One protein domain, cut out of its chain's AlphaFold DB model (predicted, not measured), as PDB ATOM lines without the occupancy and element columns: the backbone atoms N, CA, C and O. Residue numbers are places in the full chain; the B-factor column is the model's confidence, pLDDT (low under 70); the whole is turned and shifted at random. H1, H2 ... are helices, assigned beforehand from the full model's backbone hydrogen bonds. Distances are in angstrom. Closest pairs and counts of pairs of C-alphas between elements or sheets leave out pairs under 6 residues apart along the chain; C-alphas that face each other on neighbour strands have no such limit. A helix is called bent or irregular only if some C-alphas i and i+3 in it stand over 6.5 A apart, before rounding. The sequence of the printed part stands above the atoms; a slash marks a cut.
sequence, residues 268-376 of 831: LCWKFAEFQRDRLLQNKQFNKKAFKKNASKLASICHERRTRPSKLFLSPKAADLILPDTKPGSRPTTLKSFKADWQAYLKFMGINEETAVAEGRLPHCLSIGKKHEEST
ATOM      1  N   LEU A 268       8.869  13.496 -22.271       71.25
ATOM      2  CA  LEU A 268       9.392  12.391 -21.468       71.25
ATOM      3  C   LEU A 268       8.272  11.625 -20.747       71.25
ATOM      4  O   LEU A 268       8.377  10.413 -20.607       71.25
ATOM      5  N   CYS A 269       7.171  12.276 -20.360       77.75
ATOM      6  CA  CYS A 269       6.002  11.591 -19.793       77.75
ATOM      7  C   CYS A 269       5.400  10.605 -20.795       77.75
ATOM      8  O   CYS A 269       5.171   9.442 -20.465       77.75
ATOM      9  N   TRP A 270       5.218  11.046 -22.041       77.56
ATOM     10  CA  TRP A 270       4.695  10.204 -23.114       77.56
ATOM     11  C   TRP A 270       5.646   9.061 -23.476       77.56
ATOM     12  O   TRP A 270       5.211   7.912 -23.562       77.56
ATOM     13  N   LYS A 271       6.953   9.342 -23.579       78.94
ATOM     14  CA  LYS A 271       7.971   8.296 -23.761       78.94
ATOM     15  C   LYS A 271       7.975   7.280 -22.625       78.94
ATOM     16  O   LYS A 271       8.134   6.091 -22.876       78.94
ATOM     17  N   PHE A 272       7.771   7.710 -21.383       85.69
ATOM     18  CA  PHE A 272       7.669   6.774 -20.271       85.69
ATOM     19  C   PHE A 272       6.427   5.887 -20.403       85.69
ATOM     20  O   PHE A 272       6.527   4.674 -20.238       85.69
ATOM     21  N   ALA A 273       5.270   6.452 -20.757       84.06
ATOM     22  CA  ALA A 273       4.058   5.671 -21.008       84.06
ATOM     23  C   ALA A 273       4.238   4.657 -22.157       84.06
ATOM     24  O   ALA A 273       3.742   3.531 -22.068       84.06
ATOM     25  N   GLU A 274       4.975   5.024 -23.209       84.88
ATOM     26  CA  GLU A 274       5.417   4.113 -24.273       84.88
ATOM     27  C   GLU A 274       6.336   3.014 -23.744       84.88
ATOM     28  O   GLU A 274       6.015   1.844 -23.928       84.88
ATOM     29  N   PHE A 275       7.381   3.362 -22.987       89.81
ATOM     30  CA  PHE A 275       8.264   2.393 -22.334       89.81
ATOM     31  C   PHE A 275       7.463   1.366 -21.530       89.81
ATOM     32  O   PHE A 275       7.703   0.167 -21.639       89.81
ATOM     33  N   GLN A 276       6.465   1.804 -20.753       87.88
ATOM     34  CA  GLN A 276       5.661   0.882 -19.954       87.88
ATOM     35  C   GLN A 276       4.825  -0.087 -20.806       87.88
ATOM     36  O   GLN A 276       4.512  -1.186 -20.343       87.88
ATOM     37  N   ARG A 277       4.391   0.332 -22.001       85.19
ATOM     38  CA  ARG A 277       3.661  -0.523 -22.949       85.19
ATOM     39  C   ARG A 277       4.619  -1.495 -23.630       85.19
ATOM     40  O   ARG A 277       4.383  -2.698 -23.569       85.19
ATOM     41  N   ASP A 278       5.718  -0.987 -24.174       86.81
ATOM     42  CA  ASP A 278       6.732  -1.780 -24.871       86.81
ATOM     43  C   ASP A 278       7.363  -2.820 -23.945       86.81
ATOM     44  O   ASP A 278       7.532  -3.981 -24.319       86.81
ATOM     45  N   ARG A 279       7.643  -2.443 -22.694       88.00
ATOM     46  CA  ARG A 279       8.246  -3.355 -21.725       88.00
ATOM     47  C   ARG A 279       7.299  -4.470 -21.294       88.00
ATOM     48  O   ARG A 279       7.761  -5.593 -21.144       88.00
ATOM     49  N   LEU A 280       5.997  -4.202 -21.162       86.81
ATOM     50  CA  LEU A 280       4.998  -5.254 -20.923       86.81
ATOM     51  C   LEU A 280       4.879  -6.234 -22.095       86.81
ATOM     52  O   LEU A 280       4.650  -7.419 -21.873       86.81
ATOM     53  N   LEU A 281       5.011  -5.745 -23.333       84.94
ATOM     54  CA  LEU A 281       4.987  -6.603 -24.521       84.94
ATOM     55  C   LEU A 281       6.213  -7.523 -24.570       84.94
ATOM     56  O   LEU A 281       6.092  -8.684 -24.949       84.94
ATOM     57  N   GLN A 282       7.380  -7.018 -24.163       84.44
ATOM     58  CA  GLN A 282       8.634  -7.778 -24.133       84.44
ATOM     59  C   GLN A 282       8.757  -8.703 -22.916       84.44
ATOM     60  O   GLN A 282       9.350  -9.773 -23.013       84.44
ATOM     61  N   ASN A 283       8.226  -8.291 -21.766       85.44
ATOM     62  CA  ASN A 283       8.294  -9.029 -20.513       85.44
ATOM     63  C   ASN A 283       6.920  -9.031 -19.831       85.44
ATOM     64  O   ASN A 283       6.546  -8.075 -19.149       85.44
ATOM     65  N   LYS A 284       6.191 -10.147 -19.958       83.38
ATOM     66  CA  LYS A 284       4.865 -10.327 -19.338       83.38
ATOM     67  C   LYS A 284       4.894 -10.255 -17.804       83.38
ATOM     68  O   LYS A 284       3.865  -9.973 -17.201       83.38
ATOM     69  N   GLN A 285       6.054 -10.476 -17.178       83.06
ATOM     70  CA  GLN A 285       6.243 -10.389 -15.726       83.06
ATOM     71  C   GLN A 285       6.592  -8.965 -15.247       83.06
ATOM     72  O   GLN A 285       6.754  -8.738 -14.049       83.06
ATOM     73  N   PHE A 286       6.703  -7.981 -16.151       87.00
ATOM     74  CA  PHE A 286       7.028  -6.602 -15.785       87.00
ATOM     75  C   PHE A 286       5.906  -5.945 -14.965       87.00
ATOM     76  O   PHE A 286       4.809  -5.672 -15.458       87.00
ATOM     77  N   ASN A 287       6.196  -5.613 -13.707       87.38
ATOM     78  CA  ASN A 287       5.244  -4.939 -12.829       87.38
ATOM     79  C   ASN A 287       5.404  -3.411 -12.899       87.38
ATOM     80  O   ASN A 287       6.256  -2.813 -12.239       87.38
ATOM     81  N   LYS A 288       4.509  -2.759 -13.655       86.31
ATOM     82  CA  LYS A 288       4.470  -1.294 -13.824       86.31
ATOM     83  C   LYS A 288       4.414  -0.517 -12.504       86.31
ATOM     84  O   LYS A 288       4.992   0.566 -12.431       86.31
ATOM     85  N   LYS A 289       3.668  -1.006 -11.503       85.69
ATOM     86  CA  LYS A 289       3.490  -0.310 -10.214       85.69
ATOM     87  C   LYS A 289       4.763  -0.410  -9.374       85.69
ATOM     88  O   LYS A 289       5.240   0.610  -8.884       85.69
ATOM     89  N   ALA A 290       5.343  -1.609  -9.292       84.94
ATOM     90  CA  ALA A 290       6.593  -1.846  -8.575       84.94
ATOM     91  C   ALA A 290       7.758  -1.056  -9.192       84.94
ATOM     92  O   ALA A 290       8.476  -0.367  -8.475       84.94
ATOM     93  N   PHE A 291       7.890  -1.057 -10.526       88.88
ATOM     94  CA  PHE A 291       8.947  -0.301 -11.204       88.88
ATOM     95  C   PHE A 291       8.880   1.202 -10.896       88.88
ATOM     96  O   PHE A 291       9.897   1.777 -10.529       88.88
ATOM     97  N   LYS A 292       7.694   1.830 -10.984       86.94
ATOM     98  CA  LYS A 292       7.505   3.259 -10.658       86.94
ATOM     99  C   LYS A 292       7.969   3.578  -9.236       86.94
ATOM    100  O   LYS A 292       8.761   4.496  -9.050       86.94
ATOM    101  N   LYS A 293       7.497   2.798  -8.256       86.88
ATOM    102  CA  LYS A 293       7.825   2.986  -6.837       86.88
ATOM    103  C   LYS A 293       9.334   2.879  -6.599       86.88
ATOM    104  O   LYS A 293       9.931   3.782  -6.016       86.88
ATOM    105  N   ASN A 294       9.950   1.822  -7.120       88.44
ATOM    106  CA  ASN A 294      11.369   1.532  -6.912       88.44
ATOM    107  C   ASN A 294      12.274   2.530  -7.657       88.44
ATOM    108  O   ASN A 294      13.289   2.960  -7.119       88.44
ATOM    109  N   ALA A 295      11.890   2.953  -8.865       87.44
ATOM    110  CA  ALA A 295      12.604   3.956  -9.655       87.44
ATOM    111  C   ALA A 295      12.576   5.347  -9.003       87.44
ATOM    112  O   ALA A 295      13.611   6.007  -8.921       87.44
ATOM    113  N   SER A 296      11.422   5.780  -8.482       85.12
ATOM    114  CA  SER A 296      11.326   7.025  -7.711       85.12
ATOM    115  C   SER A 296      12.150   6.968  -6.429       85.12
ATOM    116  O   SER A 296      12.853   7.925  -6.109       85.12
ATOM    117  N   LYS A 297      12.118   5.834  -5.716       86.62
ATOM    118  CA  LYS A 297      12.903   5.656  -4.491       86.62
ATOM    119  C   LYS A 297      14.407   5.681  -4.774       86.62
ATOM    120  O   LYS A 297      15.145   6.355  -4.060       86.62
ATOM    121  N   LEU A 298      14.841   5.020  -5.847       85.62
ATOM    122  CA  LEU A 298      16.220   5.063  -6.330       85.62
ATOM    123  C   LEU A 298      16.666   6.496  -6.650       85.62
ATOM    124  O   LEU A 298      17.762   6.879  -6.252       85.62
ATOM    125  N   ALA A 299      15.835   7.292  -7.332       83.12
ATOM    126  CA  ALA A 299      16.157   8.686  -7.638       83.12
ATOM    127  C   ALA A 299      16.354   9.532  -6.367       83.12
ATOM    128  O   ALA A 299      17.359  10.236  -6.270       83.12
ATOM    129  N   SER A 300      15.463   9.395  -5.376       85.12
ATOM    130  CA  SER A 300      15.566  10.083  -4.073       85.12
ATOM    131  C   SER A 300      16.864   9.725  -3.347       85.12
ATOM    132  O   SER A 300      17.641  10.605  -2.990       85.12
ATOM    133  N   ILE A 301      17.157   8.423  -3.214       83.31
ATOM    134  CA  ILE A 301      18.350   7.930  -2.505       83.31
ATOM    135  C   ILE A 301      19.637   8.402  -3.190       83.31
ATOM    136  O   ILE A 301      20.576   8.831  -2.516       83.31
ATOM    137  N   CYS A 302      19.698   8.318  -4.522       82.56
ATOM    138  CA  CYS A 302      20.853   8.775  -5.296       82.56
ATOM    139  C   CYS A 302      21.117  10.271  -5.091       82.56
ATOM    140  O   CYS A 302      22.273  10.666  -4.944       82.56
ATOM    141  N   HIS A 303      20.059  11.087  -5.061       79.62
ATOM    142  CA  HIS A 303      20.160  12.531  -4.863       79.62
ATOM    143  C   HIS A 303      20.611  12.888  -3.443       79.62
ATOM    144  O   HIS A 303      21.604  13.594  -3.283       79.62
ATOM    145  N   GLU A 304      19.957  12.327  -2.421       80.88
ATOM    146  CA  GLU A 304      20.306  12.534  -1.006       80.88
ATOM    147  C   GLU A 304      21.757  12.141  -0.712       80.88
ATOM    148  O   GLU A 304      22.485  12.859  -0.030       80.88
ATOM    149  N   ARG A 305      22.207  11.012  -1.270       80.38
ATOM    150  CA  ARG A 305      23.563  10.493  -1.044       80.38
ATOM    151  C   ARG A 305      24.598  11.023  -2.033       80.38
ATOM    152  O   ARG A 305      25.755  10.635  -1.929       80.38
ATOM    153  N   ARG A 306      24.203  11.841  -3.018       77.88
ATOM    154  CA  ARG A 306      25.049  12.273  -4.150       77.88
ATOM    155  C   ARG A 306      25.810  11.104  -4.801       77.88
ATOM    156  O   ARG A 306      26.999  11.194  -5.098       77.88
ATOM    157  N   THR A 307      25.128   9.974  -5.002       78.31
ATOM    158  CA  THR A 307      25.716   8.739  -5.554       78.31
ATOM    159  C   THR A 307      25.027   8.311  -6.843       78.31
ATOM    160  O   THR A 307      23.869   8.636  -7.093       78.31
ATOM    161  N   ARG A 308      25.751   7.567  -7.688       76.81
ATOM    162  CA  ARG A 308      25.201   7.022  -8.935       76.81
ATOM    163  C   ARG A 308      24.415   5.725  -8.673       76.81
ATOM    164  O   ARG A 308      24.899   4.893  -7.895       76.81
ATOM    165  N   PRO A 309      23.287   5.488  -9.372       75.56
ATOM    166  CA  PRO A 309      22.534   4.233  -9.319       75.56
ATOM    167  C   PRO A 309      23.410   2.987  -9.484       75.56
ATOM    168  O   PRO A 309      23.323   2.052  -8.692       75.56
ATOM    169  N   SER A 310      24.317   3.002 -10.465       73.25
ATOM    170  CA  SER A 310      25.293   1.935 -10.717       73.25
ATOM    171  C   SER A 310      26.157   1.575  -9.505       73.25
ATOM    172  O   SER A 310      26.417   0.392  -9.297       73.25
ATOM    173  N   LYS A 311      26.555   2.552  -8.676       73.50
ATOM    174  CA  LYS A 311      27.317   2.312  -7.436       73.50
ATOM    175  C   LYS A 311      26.439   1.746  -6.322       73.50
ATOM    176  O   LYS A 311      26.883   0.874  -5.583       73.50
ATOM    177  N   LEU A 312      25.187   2.199  -6.223       72.19
ATOM    178  CA  LEU A 312      24.225   1.658  -5.260       72.19
ATOM    179  C   LEU A 312      23.904   0.192  -5.565       72.19
ATOM    180  O   LEU A 312      23.943  -0.628  -4.660       72.19
ATOM    181  N   PHE A 313      23.713  -0.183  -6.832       75.00
ATOM    182  CA  PHE A 313      23.452  -1.578  -7.216       75.00
ATOM    183  C   PHE A 313      24.592  -2.571  -6.918       75.00
ATOM    184  O   PHE A 313      24.382  -3.772  -7.078       75.00
ATOM    185  N   LEU A 314      25.782  -2.101  -6.527       64.25
ATOM    186  CA  LEU A 314      26.916  -2.943  -6.122       64.25
ATOM    187  C   LEU A 314      26.940  -3.229  -4.612       64.25
ATOM    188  O   LEU A 314      27.700  -4.084  -4.168       64.25
ATOM    189  N   SER A 315      26.120  -2.537  -3.815       69.94
ATOM    190  CA  SER A 315      26.059  -2.734  -2.365       69.94
ATOM    191  C   SER A 315      24.969  -3.746  -1.985       69.94
ATOM    192  O   SER A 315      23.810  -3.542  -2.355       69.94
ATOM    193  N   PRO A 316      25.270  -4.780  -1.174       63.25
ATOM    194  CA  PRO A 316      24.257  -5.701  -0.644       63.25
ATOM    195  C   PRO A 316      23.141  -4.983   0.132       63.25
ATOM    196  O   PRO A 316      21.972  -5.338   0.010       63.25
ATOM    197  N   LYS A 317      23.483  -3.895   0.841       69.31
ATOM    198  CA  LYS A 317      22.540  -3.054   1.603       69.31
ATOM    199  C   LYS A 317      21.639  -2.182   0.718       69.31
ATOM    200  O   LYS A 317      20.680  -1.591   1.207       69.31
ATOM    201  N   ALA A 318      21.921  -2.059  -0.581       67.19
ATOM    202  CA  ALA A 318      21.089  -1.259  -1.478       67.19
ATOM    203  C   ALA A 318      19.773  -1.949  -1.843       67.19
ATOM    204  O   ALA A 318      18.788  -1.258  -2.104       67.19
ATOM    205  N   ALA A 319      19.730  -3.288  -1.817       66.38
ATOM    206  CA  ALA A 319      18.490  -4.037  -2.000       66.38
ATOM    207  C   ALA A 319      17.447  -3.633  -0.948       66.38
ATOM    208  O   ALA A 319      16.291  -3.398  -1.288       66.38
ATOM    209  N   ASP A 320      17.887  -3.466   0.301       73.94
ATOM    210  CA  ASP A 320      17.029  -3.120   1.437       73.94
ATOM    211  C   ASP A 320      16.485  -1.689   1.346       73.94
ATOM    212  O   ASP A 320      15.366  -1.412   1.769       73.94
ATOM    213  N   LEU A 321      17.257  -0.782   0.743       74.62
ATOM    214  CA  LEU A 321      16.882   0.625   0.583       74.62
ATOM    215  C   LEU A 321      15.952   0.862  -0.618       74.62
ATOM    216  O   LEU A 321      15.081   1.730  -0.563       74.62
ATOM    217  N   ILE A 322      16.144   0.113  -1.709       79.31
ATOM    218  CA  ILE A 322      15.402   0.286  -2.969       79.31
ATOM    219  C   ILE A 322      14.128  -0.575  -2.992       79.31
ATOM    220  O   ILE A 322      13.126  -0.156  -3.570       79.31
ATOM    221  N   LEU A 323      14.160  -1.762  -2.370       82.31
ATOM    222  CA  LEU A 323      13.102  -2.780  -2.411       82.31
ATOM    223  C   LEU A 323      12.605  -3.173  -1.000       82.31
ATOM    224  O   LEU A 323      12.615  -4.361  -0.663       82.31
ATOM    225  N   PRO A 324      12.140  -2.219  -0.169       74.12
ATOM    226  CA  PRO A 324      11.815  -2.487   1.236       74.12
ATOM    227  C   PRO A 324      10.703  -3.536   1.413       74.12
ATOM    228  O   PRO A 324      10.762  -4.349   2.333       74.12
ATOM    229  N   ASP A 325       9.744  -3.590   0.485       76.56
ATOM    230  CA  ASP A 325       8.570  -4.473   0.572       76.56
ATOM    231  C   ASP A 325       8.825  -5.904   0.057       76.56
ATOM    232  O   ASP A 325       7.912  -6.725  -0.016       76.56
ATOM    233  N   THR A 326      10.054  -6.215  -0.367       78.19
ATOM    234  CA  THR A 326      10.392  -7.532  -0.931       78.19
ATOM    235  C   THR A 326      10.886  -8.467   0.174       78.19
ATOM    236  O   THR A 326      11.751  -8.084   0.967       78.19
ATOM    237  N   LYS A 327      10.378  -9.710   0.225       79.25
ATOM    238  CA  LYS A 327      10.804 -10.715   1.220       79.25
ATOM    239  C   LYS A 327      12.319 -10.963   1.114       79.25
ATOM    240  O   LYS A 327      12.778 -11.150  -0.019       79.25
ATOM    241  N   PRO A 328      13.079 -11.041   2.228       71.38
ATOM    242  CA  PRO A 328      14.545 -11.142   2.223       71.38
ATOM    243  C   PRO A 328      15.113 -12.183   1.246       71.38
ATOM    244  O   PRO A 328      15.960 -11.844   0.423       71.38
ATOM    245  N   GLY A 329      14.561 -13.403   1.227       69.12
ATOM    246  CA  GLY A 329      15.006 -14.481   0.327       69.12
ATOM    247  C   GLY A 329      14.752 -14.246  -1.172       69.12
ATOM    248  O   GLY A 329      15.368 -14.889  -2.011       69.12
ATOM    249  N   SER A 330      13.882 -13.299  -1.534       73.50
ATOM    250  CA  SER A 330      13.543 -12.954  -2.929       73.50
ATOM    251  C   SER A 330      14.202 -11.657  -3.431       73.50
ATOM    252  O   SER A 330      14.087 -11.313  -4.614       73.50
ATOM    253  N   ARG A 331      14.917 -10.930  -2.555       77.31
ATOM    254  CA  ARG A 331      15.548  -9.632  -2.865       77.31
ATOM    255  C   ARG A 331      16.638  -9.707  -3.943       77.31
ATOM    256  O   ARG A 331      16.593  -8.858  -4.834       77.31
ATOM    257  N   PRO A 332      17.565 -10.689  -3.952       75.94
ATOM    258  CA  PRO A 332      18.629 -10.740  -4.962       75.94
ATOM    259  C   PRO A 332      18.081 -10.871  -6.390       75.94
ATOM    260  O   PRO A 332      18.472 -10.131  -7.297       75.94
ATOM    261  N   THR A 333      17.105 -11.761  -6.579       77.25
ATOM    262  CA  THR A 333      16.444 -11.998  -7.870       77.25
ATOM    263  C   THR A 333      15.641 -10.777  -8.323       77.25
ATOM    264  O   THR A 333      15.725 -10.365  -9.482       77.25
ATOM    265  N   THR A 334      14.924 -10.136  -7.395       80.62
ATOM    266  CA  THR A 334      14.117  -8.938  -7.680       80.62
ATOM    267  C   THR A 334      14.992  -7.728  -8.019       80.62
ATOM    268  O   THR A 334      14.683  -6.988  -8.954       80.62
ATOM    269  N   LEU A 335      16.129  -7.553  -7.334       82.12
ATOM    270  CA  LEU A 335      17.093  -6.488  -7.624       82.12
ATOM    271  C   LEU A 335      17.735  -6.665  -9.003       82.12
ATOM    272  O   LEU A 335      17.871  -5.692  -9.746       82.12
ATOM    273  N   LYS A 336      18.075  -7.905  -9.380       83.44
ATOM    274  CA  LYS A 336      18.598  -8.224 -10.717       83.44
ATOM    275  C   LYS A 336      17.588  -7.868 -11.813       83.44
ATOM    276  O   LYS A 336      17.966  -7.230 -12.796       83.44
ATOM    277  N   SER A 337      16.311  -8.212 -11.618       84.00
ATOM    278  CA  SER A 337      15.233  -7.843 -12.548       84.00
ATOM    279  C   SER A 337      15.051  -6.325 -12.636       84.00
ATOM    280  O   SER A 337      15.007  -5.768 -13.732       84.00
ATOM    281  N   PHE A 338      15.016  -5.635 -11.494       87.50
ATOM    282  CA  PHE A 338      14.860  -4.181 -11.453       87.50
ATOM    283  C   PHE A 338      16.031  -3.446 -12.120       87.50
ATOM    284  O   PHE A 338      15.803  -2.503 -12.874       87.50
ATOM    285  N   LYS A 339      17.276  -3.902 -11.921       87.81
ATOM    286  CA  LYS A 339      18.465  -3.344 -12.588       87.81
ATOM    287  C   LYS A 339      18.368  -3.455 -14.113       87.81
ATOM    288  O   LYS A 339      18.679  -2.492 -14.813       87.81
ATOM    289  N   ALA A 340      17.909  -4.597 -14.626       85.69
ATOM    290  CA  ALA A 340      17.706  -4.793 -16.061       85.69
ATOM    291  C   ALA A 340      16.605  -3.870 -16.618       85.69
ATOM    292  O   ALA A 340      16.783  -3.255 -17.672       85.69
ATOM    293  N   ASP A 341      15.493  -3.719 -15.893       89.25
ATOM    294  CA  ASP A 341      14.413  -2.805 -16.278       89.25
ATOM    295  C   ASP A 341      14.834  -1.331 -16.191       89.25
ATOM    296  O   ASP A 341      14.437  -0.531 -17.037       89.25
ATOM    297  N   TRP A 342      15.683  -0.969 -15.227       89.62
ATOM    298  CA  TRP A 342      16.247   0.376 -15.084       89.62
ATOM    299  C   TRP A 342      17.168   0.733 -16.256       89.62
ATOM    300  O   TRP A 342      17.035   1.805 -16.845       89.62
ATOM    301  N   GLN A 343      18.053  -0.180 -16.666       88.12
ATOM    302  CA  GLN A 343      18.899   0.019 -17.848       88.12
ATOM    303  C   GLN A 343      18.074   0.120 -19.138       88.12
ATOM    304  O   GLN A 343      18.347   0.976 -19.983       88.12
ATOM    305  N   ALA A 344      17.040  -0.716 -19.280       86.75
ATOM    306  CA  ALA A 344      16.107  -0.639 -20.400       86.75
ATOM    307  C   ALA A 344      15.364   0.706 -20.423       86.75
ATOM    308  O   ALA A 344      15.248   1.313 -21.487       86.75
ATOM    309  N   TYR A 345      14.929   1.199 -19.261       91.06
ATOM    310  CA  TYR A 345      14.320   2.517 -19.102       91.06
ATOM    311  C   TYR A 345      15.268   3.637 -19.554       91.06
ATOM    312  O   TYR A 345      14.899   4.415 -20.429       91.06
ATOM    313  N   LEU A 346      16.505   3.694 -19.047       85.31
ATOM    314  CA  LEU A 346      17.468   4.742 -19.423       85.31
ATOM    315  C   LEU A 346      17.740   4.761 -20.932       85.31
ATOM    316  O   LEU A 346      17.683   5.817 -21.568       85.31
ATOM    317  N   LYS A 347      17.948   3.576 -21.522       85.31
ATOM    318  CA  LYS A 347      18.150   3.412 -22.966       85.31
ATOM    319  C   LYS A 347      16.931   3.868 -23.770       85.31
ATOM    320  O   LYS A 347      17.094   4.570 -24.762       85.31
ATOM    321  N   PHE A 348      15.724   3.487 -23.348       82.12
ATOM    322  CA  PHE A 348      14.480   3.847 -24.033       82.12
ATOM    323  C   PHE A 348      14.207   5.355 -23.969       82.12
ATOM    324  O   PHE A 348      13.798   5.978 -24.950       82.12
ATOM    325  N   MET A 349      14.476   5.960 -22.816       75.88
ATOM    326  CA  MET A 349      14.271   7.387 -22.588       75.88
ATOM    327  C   MET A 349      15.335   8.249 -23.280       75.88
ATOM    328  O   MET A 349      15.060   9.407 -23.603       75.88
ATOM    329  N   GLY A 350      16.516   7.682 -23.559       75.88
ATOM    330  CA  GLY A 350      17.656   8.390 -24.141       75.88
ATOM    331  C   GLY A 350      18.324   9.334 -23.141       75.88
ATOM    332  O   GLY A 350      18.752  10.419 -23.523       75.88
ATOM    333  N   ILE A 351      18.355   8.948 -21.863       78.00
ATOM    334  CA  ILE A 351      18.940   9.726 -20.762       78.00
ATOM    335  C   ILE A 351      19.995   8.888 -20.034       78.00
ATOM    336  O   ILE A 351      19.918   7.659 -20.019       78.00
ATOM    337  N   ASN A 352      20.978   9.545 -19.420       79.88
ATOM    338  CA  ASN A 352      21.978   8.876 -18.584       79.88
ATOM    339  C   ASN A 352      21.528   8.808 -17.108       79.88
ATOM    340  O   ASN A 352      20.541   9.433 -16.715       79.88
ATOM    341  N   GLU A 353      22.249   8.031 -16.291       78.81
ATOM    342  CA  GLU A 353      21.925   7.835 -14.870       78.81
ATOM    343  C   GLU A 353      21.900   9.146 -14.075       78.81
ATOM    344  O   GLU A 353      21.017   9.330 -13.246       78.81
ATOM    345  N   GLU A 354      22.833  10.061 -14.347       74.44
ATOM    346  CA  GLU A 354      22.948  11.344 -13.642       74.44
ATOM    347  C   GLU A 354      21.743  12.241 -13.919       74.44
ATOM    348  O   GLU A 354      21.125  12.761 -12.995       74.44
ATOM    349  N   THR A 355      21.341  12.342 -15.187       71.50
ATOM    350  CA  THR A 355      20.168  13.120 -15.605       71.50
ATOM    351  C   THR A 355      18.883  12.550 -15.007       71.50
ATOM    352  O   THR A 355      17.974  13.300 -14.665       71.50
ATOM    353  N   ALA A 356      18.793  11.224 -14.869       72.81
ATOM    354  CA  ALA A 356      17.599  10.561 -14.355       72.81
ATOM    355  C   ALA A 356      17.358  10.793 -12.853       72.81
ATOM    356  O   ALA A 356      16.221  10.642 -12.409       72.81
ATOM    357  N   VAL A 357      18.403  11.133 -12.086       78.00
ATOM    358  CA  VAL A 357      18.340  11.283 -10.619       78.00
ATOM    359  C   VAL A 357      18.717  12.682 -10.119       78.00
ATOM    360  O   VAL A 357      18.669  12.926  -8.917       78.00
ATOM    361  N   ALA A 358      19.067  13.609 -11.017       71.06
ATOM    362  CA  ALA A 358      19.597  14.934 -10.683       71.06
ATOM    363  C   ALA A 358      18.727  15.723  -9.689       71.06
ATOM    364  O   ALA A 358      19.262  16.354  -8.783       71.06
ATOM    365  N   GLU A 359      17.399  15.655  -9.826       69.69
ATOM    366  CA  GLU A 359      16.439  16.394  -8.989       69.69
ATOM    367  C   GLU A 359      15.853  15.560  -7.831       69.69
ATOM    368  O   GLU A 359      14.851  15.956  -7.241       69.69
ATOM    369  N   GLY A 360      16.381  14.361  -7.548       72.81
ATOM    370  CA  GLY A 360      15.804  13.461  -6.532       72.81
ATOM    371  C   GLY A 360      14.451  12.853  -6.909       72.81
ATOM    372  O   GLY A 360      13.832  12.139  -6.126       72.81
ATOM    373  N   ARG A 361      14.002  13.089  -8.143       79.06
ATOM    374  CA  ARG A 361      12.772  12.566  -8.741       79.06
ATOM    375  C   ARG A 361      13.024  12.205 -10.201       79.06
ATOM    376  O   ARG A 361      13.958  12.713 -10.817       79.06
ATOM    377  N   LEU A 362      12.173  11.346 -10.760       80.38
ATOM    378  CA  LEU A 362      12.245  11.002 -12.181       80.38
ATOM    379  C   LEU A 362      11.878  12.218 -13.048       80.38
ATOM    380  O   LEU A 362      11.023  13.003 -12.648       80.38
ATOM    381  N   PRO A 363      12.450  12.370 -14.256       73.88
ATOM    382  CA  PRO A 363      12.234  13.535 -15.122       73.88
ATOM    383  C   PRO A 363      10.901  13.490 -15.902       73.88
ATOM    384  O   PRO A 363      10.778  14.063 -16.988       73.88
ATOM    385  N   HIS A 364       9.908  12.759 -15.397       78.56
ATOM    386  CA  HIS A 364       8.608  12.562 -16.028       78.56
ATOM    387  C   HIS A 364       7.541  12.187 -14.992       78.56
ATOM    388  O   HIS A 364       7.840  11.655 -13.924       78.56
ATOM    389  N   CYS A 365       6.268  12.383 -15.339       78.19
ATOM    390  CA  CYS A 365       5.157  11.962 -14.494       78.19
ATOM    391  C   CYS A 365       5.097  10.438 -14.379       78.19
ATOM    392  O   CYS A 365       5.347   9.704 -15.341       78.19
ATOM    393  N   LEU A 366       4.717   9.954 -13.198       76.19
ATOM    394  CA  LEU A 366       4.505   8.528 -12.956       76.19
ATOM    395  C   LEU A 366       3.215   8.025 -13.604       76.19
ATOM    396  O   LEU A 366       3.120   6.846 -13.938       76.19
ATOM    397  N   SER A 367       2.229   8.891 -13.812       72.06
ATOM    398  CA  SER A 367       0.968   8.600 -14.492       72.06
ATOM    399  C   SER A 367       0.569   9.772 -15.380       72.06
ATOM    400  O   SER A 367       0.883  10.917 -15.069       72.06
ATOM    401  N   ILE A 368      -0.117   9.461 -16.475       70.19
ATOM    402  CA  ILE A 368      -0.773  10.434 -17.348       70.19
ATOM    403  C   ILE A 368      -2.272  10.284 -17.085       70.19
ATOM    404  O   ILE A 368      -2.776   9.156 -17.120       70.19
ATOM    405  N   GLY A 369      -2.950  11.382 -16.748       62.09
ATOM    406  CA  GLY A 369      -4.403  11.404 -16.546       62.09
ATOM    407  C   GLY A 369      -5.151  11.015 -17.825       62.09
ATOM    408  O   GLY A 369      -4.619  11.160 -18.927       62.09
ATOM    409  N   LYS A 370      -6.378  10.488 -17.708       58.16
ATOM    410  CA  LYS A 370      -7.188  10.160 -18.898       58.16
ATOM    411  C   LYS A 370      -7.727  11.426 -19.570       58.16
ATOM    412  O   LYS A 370      -7.924  11.429 -20.783       58.16
ATOM    413  N   LYS A 371      -7.936  12.486 -18.785       54.69
ATOM    414  CA  LYS A 371      -8.335  13.826 -19.225       54.69
ATOM    415  C   LYS A 371      -7.286  14.860 -18.823       54.69
ATOM    416  O   LYS A 371      -6.579  14.667 -17.839       54.69
ATOM    417  N   HIS A 372      -7.243  15.975 -19.555       50.53
ATOM    418  CA  HIS A 372      -6.349  17.106 -19.273       50.53
ATOM    419  C   HIS A 372      -6.565  17.683 -17.858       50.53
ATOM    420  O   HIS A 372      -5.628  18.118 -17.195       50.53
ATOM    421  N   GLU A 373      -7.808  17.658 -17.382       51.59
ATOM    422  CA  GLU A 373      -8.222  18.152 -16.061       51.59
ATOM    423  C   GLU A 373      -7.722  17.263 -14.907       51.59
ATOM    424  O   GLU A 373      -7.603  17.720 -13.777       51.59
ATOM    425  N   GLU A 374      -7.375  16.003 -15.193       54.75
ATOM    426  CA  GLU A 374      -6.887  15.014 -14.219       54.75
ATOM    427  C   GLU A 374      -5.349  14.893 -14.226       54.75
ATOM    428  O   GLU A 374      -4.775  14.074 -13.504       54.75
ATOM    429  N   SER A 375      -4.666  15.663 -15.078       55.88
ATOM    430  CA  SER A 375      -3.225  15.576 -15.309       55.88
ATOM    431  C   SER A 375      -2.490  16.840 -14.867       55.88
ATOM    432  O   SER A 375      -2.393  17.795 -15.632       55.88
ATOM    433  N   THR A 376      -1.892  16.827 -13.674       58.16
ATOM    434  CA  THR A 376      -0.914  17.842 -13.252       58.16
ATOM    435  C   THR A 376       0.500  17.374 -13.602       58.16
ATOM    436  O   THR A 376       1.051  16.437 -13.013       58.16
TER     437      THR A 376
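This is residues 268 to 376 of the 831 residues of the protein "OrfB_Zn_ribbon domain-containing protein" of Phycisphaerales bacterium (UniProt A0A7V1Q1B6). Two long helices, H5 and H2, cross nearly at right angles; H1 packs on the last residues of H5, and the short helices H3 and H6 pack on the later part of H2. Short H4 packs on H5 at residues 331 to 335, and in the closing stretch with no named element residues 369 to 374 stick out. The printed part has 109 residues with six named helices, H1 to H6 in order, and no named strand: all helix. It is compact, with a radius of gyration of the C-alphas of 13.9 A and spans of 42 by 32 by 24 A.

H5, residues 328 to 349, is 31.0 A long and ends at C-alpha 349 (14.271, 7.387, -22.588). It is irregular, with C-alphas 329 and 332 7.4 A apart, and has a kink of 30 degrees near residue 335. H2, residues 288 to 304, is 24.6 A long; H1, residues 268 to 282, is 20.4 A long and begins at C-alpha 268 (9.392, 12.391, -21.468). H3 is residues 309 to 312, H4 residues 318 to 322 and H6 residues 353 to 357.

H5 and H2 only just touch, with 3 pairs of C-alphas within 8 A, about perpendicular at 85 degrees; their closest C-alphas, Phe 338 and Phe 291, are 7.1 A apart. With residues 345 to 349 alone H5 touches H1, opposite ways at a steep tilt of 57 degrees, the closest C-alphas being Met 349 and Lys 271 at 6.5 A. H4 touches H5, closest C-alphas Ala 319 and Leu 335 at 6.3 A, where H5 takes part with residues 331 to 335 alone. H2 is the hub, touching four helices; its residues 298 to 303 alone touch H6, closest C-alphas Ala 299 and Val 357 at 4.5 A. H3 touches H2 at Pro 309 and Cys 302, closest C-alphas 6.3 A. H1 and H6 are apart. Every O i to N i+4 pair is within hydrogen-bond range in H1, H2, H4 and H6, and 16 of 18 in H5; H3 is too short for such a pair.

The C-alphas of Gly 329 and Glu 373, the two farthest apart, are 43.3 A apart. The printed part has no cut, and the five links between helices are tight. Mean pLDDT of the printed part is 78.1; residues 314 to 319, 329, 359 and 369 to 376 are under 70.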